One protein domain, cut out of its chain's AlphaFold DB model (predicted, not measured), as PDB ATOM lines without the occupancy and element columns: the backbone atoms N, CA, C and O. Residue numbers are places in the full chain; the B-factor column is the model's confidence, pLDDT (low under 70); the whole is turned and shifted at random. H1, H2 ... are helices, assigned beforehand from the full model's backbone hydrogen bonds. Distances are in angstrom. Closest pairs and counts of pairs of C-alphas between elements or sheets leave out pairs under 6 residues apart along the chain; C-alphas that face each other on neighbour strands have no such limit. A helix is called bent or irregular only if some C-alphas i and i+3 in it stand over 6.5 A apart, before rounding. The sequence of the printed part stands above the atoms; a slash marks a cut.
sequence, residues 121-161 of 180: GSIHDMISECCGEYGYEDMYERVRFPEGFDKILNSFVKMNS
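AT A GLANCE: This is residues 121 to 161 of the 180 residues of an uncharacterized protein of Candidatus Korarchaeota archaeon (UniProt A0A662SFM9). Three helices make a flat, open loop: the longest, H1, runs along one side, the short H2 folds back steeply on its residues 127 to 131, and a stretched link leads on to H3, which comes back near H1 without touching it. Residues 144 to 149 stand free, and the contacts are few. The printed part has 41 residues with three named helices, in the order H1, H2, H3, and no named strand; the class is all helix. The whole is loose, with a radius of gyration of the C-alphas of 11.8 A and spans of 34 by 21 by 10 A.

IN THESE COORDINATES: Begin at C-alpha 121, at (78.842, 39.553, 80.105); from there H1, residues 121 to 133, runs 18.1 A to C-alpha 133 at (73.348, 46.009, 64.137). Next look at residues 137 to 142, which are H2, 10.0 A long and only just irregular: C-alphas 137 and 140 are 6.6 A apart. H3, residues 149 to 159, runs 15.3 A and ends at C-alpha 159, at (89.167, 27.095, 80.309).

HOW THE PARTS SIT: H1 touches H2 with residues 127 to 131 alone; their closest C-alphas, those of Ser 128 and Tyr 140, are 5.7 A apart. The two run opposite ways at a steep tilt of 54 degrees, though the line of H2 is a rough one. H3 touches no helix: it is near H1, with 6 pairs of C-alphas within 10 A, and apart from H2. In H1 and H3 every O i to N i+4 pair is within hydrogen-bond range; in H2 0 of 2 are, beside 1 of 3 O i to N i+3 pairs.

THE WHOLE: The two C-alphas farthest apart, those of Gly 135 and Met 159, are 33.6 A apart. The printed part has no cut. The link from H1 to H2 is tight, with 3 residues; that from H2 to H3 is short, with 6. The mean pLDDT of the printed part is 83.6, and you find values under 70 at residues 135 and 137.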
ATOM      1  N   GLY A 121      79.442  38.274  80.496       84.00
ATOM      2  CA  GLY A 121      78.842  39.553  80.105       84.00
ATOM      3  C   GLY A 121      79.234  39.983  78.694       84.00
ATOM      4  O   GLY A 121      78.351  40.214  77.884       84.00
ATOM      5  N   SER A 122      80.527  39.957  78.352       81.69
ATOM      6  CA  SER A 122      80.982  40.357  77.012       81.69
ATOM      7  C   SER A 122      80.407  39.471  75.904       81.69
ATOM      8  O   SER A 122      80.157  39.944  74.806       81.69
ATOM      9  N   ILE A 123      80.158  38.186  76.179       83.00
ATOM     10  CA  ILE A 123      79.508  37.284  75.217       83.00
ATOM     11  C   ILE A 123      78.026  37.653  75.042       83.00
ATOM     12  O   ILE A 123      77.524  37.633  73.921       83.00
ATOM     13  N   HIS A 124      77.324  38.018  76.117       84.62
ATOM     14  CA  HIS A 124      75.958  38.540  76.020       84.62
ATOM     15  C   HIS A 124      75.903  39.873  75.271       84.62
ATOM     16  O   HIS A 124      75.036  40.036  74.412       84.62
ATOM     17  N   ASP A 125      76.846  40.773  75.542       84.81
ATOM     18  CA  ASP A 125      76.962  42.065  74.868       84.81
ATOM     19  C   ASP A 125      77.201  41.865  73.366       84.81
ATOM     20  O   ASP A 125      76.461  42.419  72.563       84.81
ATOM     21  N   MET A 126      78.107  40.962  72.971       84.19
ATOM     22  CA  MET A 126      78.311  40.603  71.560       84.19
ATOM     23  C   MET A 126      77.032  40.081  70.890       84.19
ATOM     24  O   MET A 126      76.747  40.423  69.744       84.19
ATOM     25  N   ILE A 127      76.242  39.247  71.576       82.88
ATOM     26  CA  ILE A 127      74.968  38.741  71.035       82.88
ATOM     27  C   ILE A 127      73.951  39.886  70.915       82.88
ATOM     28  O   ILE A 127      73.201  39.936  69.939       82.88
ATOM     29  N   SER A 128      73.922  40.803  71.884       82.50
ATOM     30  CA  SER A 128      73.066  41.990  71.863       82.50
ATOM     31  C   SER A 128      73.439  42.939  70.722       82.50
ATOM     32  O   SER A 128      72.553  43.334  69.965       82.50
ATOM     33  N   GLU A 129      74.728  43.222  70.528       84.12
ATOM     34  CA  GLU A 129      75.252  44.025  69.418       84.12
ATOM     35  C   GLU A 129      74.907  43.391  68.069       84.12
ATOM     36  O   GLU A 129      74.315  44.057  67.223       84.12
ATOM     37  N   CYS A 130      75.130  42.081  67.903       81.69
ATOM     38  CA  CYS A 130      74.696  41.350  66.707       81.69
ATOM     39  C   CYS A 130      73.190  41.507  66.436       81.69
ATOM     40  O   CYS A 130      72.777  41.557  65.282       81.69
ATOM     41  N   CYS A 131      72.343  41.564  67.467       77.25
ATOM     42  CA  CYS A 131      70.905  41.789  67.283       77.25
ATOM     43  C   CYS A 131      70.597  43.251  66.908       77.25
ATOM     44  O   CYS A 131      69.747  43.503  66.050       77.25
ATOM     45  N   GLY A 132      71.297  44.208  67.521       76.75
ATOM     46  CA  GLY A 132      71.127  45.641  67.283       76.75
ATOM     47  C   GLY A 132      71.607  46.100  65.904       76.75
ATOM     48  O   GLY A 132      70.904  46.859  65.239       76.75
ATOM     49  N   GLU A 133      72.746  45.597  65.419       73.94
ATOM     50  CA  GLU A 133      73.348  46.009  64.137       73.94
ATOM     51  C   GLU A 133      72.437  45.774  62.922       73.94
ATOM     52  O   GLU A 133      72.483  46.525  61.947       73.94
ATOM     53  N   TYR A 134      71.552  44.777  62.986       70.12
ATOM     54  CA  TYR A 134      70.591  44.479  61.919       70.12
ATOM     55  C   TYR A 134      69.214  45.139  62.120       70.12
ATOM     56  O   TYR A 134      68.256  44.790  61.429       70.12
ATOM     57  N   GLY A 135      69.093  46.096  63.049       64.75
ATOM     58  CA  GLY A 135      67.831  46.779  63.352       64.75
ATOM     59  C   GLY A 135      66.817  45.887  64.070       64.75
ATOM     60  O   GLY A 135      65.616  46.153  64.033       64.75
ATOM     61  N   TYR A 136      67.293  44.816  64.705       74.12
ATOM     62  CA  TYR A 136      66.484  43.884  65.474       74.12
ATOM     63  C   TYR A 136      66.746  44.029  66.975       74.12
ATOM     64  O   TYR A 136      67.003  43.048  67.671       74.12
ATOM     65  N   GLU A 137      66.669  45.257  67.484       65.50
ATOM     66  CA  GLU A 137      66.952  45.579  68.891       65.50
ATOM     67  C   GLU A 137      66.115  44.716  69.867       65.50
ATOM     68  O   GLU A 137      66.631  44.242  70.877       65.50
ATOM     69  N   ASP A 138      64.880  44.359  69.491       76.62
ATOM     70  CA  ASP A 138      63.987  43.493  70.283       76.62
ATOM     71  C   ASP A 138      64.283  41.981  70.162       76.62
ATOM     72  O   ASP A 138      63.661  41.160  70.846       76.62
ATOM     73  N   MET A 139      65.163  41.550  69.248       76.31
ATOM     74  CA  MET A 139      65.432  40.117  69.041       76.31
ATOM     75  C   MET A 139      66.236  39.514  70.180       76.31
ATOM     76  O   MET A 139      66.026  38.339  70.480       76.31
ATOM     77  N   TYR A 140      67.085  40.295  70.852       77.38
ATOM     78  CA  TYR A 140      67.849  39.804  71.996       77.38
ATOM     79  C   TYR A 140      66.924  39.281  73.107       77.38
ATOM     80  O   TYR A 140      67.114  38.176  73.611       77.38
ATOM     81  N   GLU A 141      65.837  40.001  73.403       80.19
ATOM     82  CA  GLU A 141      64.822  39.587  74.387       80.19
ATOM     83  C   GLU A 141      64.086  38.291  73.996       80.19
ATOM     84  O   GLU A 141      63.483  37.608  74.832       80.19
ATOM     85  N   ARG A 142      64.126  37.933  72.708       80.81
ATOM     86  CA  ARG A 142      63.509  36.724  72.150       80.81
ATOM     87  C   ARG A 142      64.479  35.550  72.063       80.81
ATOM     88  O   ARG A 142      64.021  34.427  71.832       80.81
ATOM     89  N   VAL A 143      65.779  35.770  72.272       81.38
ATOM     90  CA  VAL A 143      66.766  34.690  72.323       81.38
ATOM     91  C   VAL A 143      66.444  33.794  73.517       81.38
ATOM     92  O   VAL A 143      66.389  34.216  74.672       81.38
ATOM     93  N   ARG A 144      66.188  32.517  73.234       85.50
ATOM     94  CA  ARG A 144      65.981  31.495  74.260       85.50
ATOM     95  C   ARG A 144      67.310  30.816  74.539       85.50
ATOM     96  O   ARG A 144      67.703  29.901  73.822       85.50
ATOM     97  N   PHE A 145      67.983  31.261  75.591       86.44
ATOM     98  CA  PHE A 145      69.153  30.559  76.100       86.44
ATOM     99  C   PHE A 145      68.710  29.261  76.792       86.44
ATOM    100  O   PHE A 145      67.772  29.291  77.596       86.44
ATOM    101  N   PRO A 146      69.326  28.109  76.477       87.94
ATOM    102  CA  PRO A 146      68.999  26.855  77.139       87.94
ATOM    103  C   PRO A 146      69.348  26.919  78.629       87.94
ATOM    104  O   PRO A 146      70.239  27.662  79.050       87.94
ATOM    105  N   GLU A 147      68.673  26.105  79.440       91.06
ATOM    106  CA  GLU A 147      69.016  25.984  80.856       91.06
ATOM    107  C   GLU A 147      70.493  25.585  81.007       91.06
ATOM    108  O   GLU A 147      70.969  24.630  80.394       91.06
ATOM    109  N   GLY A 148      71.237  26.343  81.817       87.62
ATOM    110  CA  GLY A 148      72.664  26.112  82.028       87.62
ATOM    111  C   GLY A 148      73.593  26.739  80.984       87.62
ATOM    112  O   GLY A 148      74.797  26.512  81.079       87.62
ATOM    113  N   PHE A 149      73.091  27.555  80.050       89.19
ATOM    114  CA  PHE A 149      73.930  28.303  79.103       89.19
ATOM    115  C   PHE A 149      75.047  29.095  79.803       89.19
ATOM    116  O   PHE A 149      76.219  28.924  79.474       89.19
ATOM    117  N   ASP A 150      74.730  29.827  80.873       89.38
ATOM    118  CA  ASP A 150      75.733  30.562  81.655       89.38
ATOM    119  C   ASP A 150      76.790  29.642  82.270       89.38
ATOM    120  O   ASP A 150      77.946  30.030  82.417       89.38
ATOM    121  N   LYS A 151      76.438  28.400  82.634       91.88
ATOM    122  CA  LYS A 151      77.419  27.426  83.146       91.88
ATOM    123  C   LYS A 151      78.386  26.993  82.047       91.88
ATOM    124  O   LYS A 151      79.570  26.804  82.328       91.88
ATOM    125  N   ILE A 152      77.901  26.859  80.812       91.81
ATOM    126  CA  ILE A 152      78.733  26.577  79.638       91.81
ATOM    127  C   ILE A 152      79.667  27.763  79.381       91.81
ATOM    128  O   ILE A 152      80.877  27.562  79.294       91.81
ATOM    129  N   LEU A 153      79.140  28.993  79.360       91.25
ATOM    130  CA  LEU A 153      79.950  30.197  79.157       91.25
ATOM    131  C   LEU A 153      80.996  30.384  80.261       91.25
ATOM    132  O   LEU A 153      82.162  30.624  79.970       91.25
ATOM    133  N   ASN A 154      80.627  30.188  81.527       91.00
ATOM    134  CA  ASN A 154      81.578  30.232  82.639       91.00
ATOM    135  C   ASN A 154      82.663  29.153  82.518       91.00
ATOM    136  O   ASN A 154      83.822  29.404  82.844       91.00
ATOM    137  N   SER A 155      82.312  27.956  82.039       92.06
ATOM    138  CA  SER A 155      83.292  26.891  81.796       92.06
ATOM    139  C   SER A 155      84.252  27.276  80.672       92.06
ATOM    140  O   SER A 155      85.458  27.110  80.829       92.06
ATOM    141  N   PHE A 156      83.738  27.862  79.589       89.62
ATOM    142  CA  PHE A 156      84.543  28.394  78.493       89.62
ATOM    143  C   PHE A 156      85.498  29.499  78.967       89.62
ATOM    144  O   PHE A 156      86.700  29.399  78.732       89.62
ATOM    145  N   VAL A 157      84.999  30.504  79.696       89.81
ATOM    146  CA  VAL A 157      85.818  31.585  80.277       89.81
ATOM    147  C   VAL A 157      86.912  31.002  81.171       89.81
ATOM    148  O   VAL A 157      88.080  31.358  81.051       89.81
ATOM    149  N   LYS A 158      86.565  30.042  82.036       90.69
ATOM    150  CA  LYS A 158      87.529  29.397  82.932       90.69
ATOM    151  C   LYS A 158      88.603  28.621  82.170       90.69
ATOM    152  O   LYS A 158      89.780  28.742  82.511       90.69
ATOM    153  N   MET A 159      88.225  27.846  81.152       91.88
ATOM    154  CA  MET A 159      89.167  27.095  80.309       91.88
ATOM    155  C   MET A 159      90.150  28.022  79.585       91.88
ATOM    156  O   MET A 159      91.320  27.681  79.444       91.88
ATOM    157  N   ASN A 160      89.692  29.210  79.198       91.12
ATOM    158  CA  ASN A 160      90.475  30.190  78.450       91.12
ATOM    159  C   ASN A 160      91.073  31.303  79.326       91.12
ATOM    160  O   ASN A 160      91.609  32.273  78.808       91.12
ATOM    161  N   SER A 161      91.048  31.157  80.653       89.88
ATOM    162  CA  SER A 161      91.604  32.150  81.593       89.88
ATOM    163  C   SER A 161      93.122  32.353  81.482       89.88
ATOM    164  O   SER A 161      93.668  33.303  82.041       89.88
TER     165      SER A 161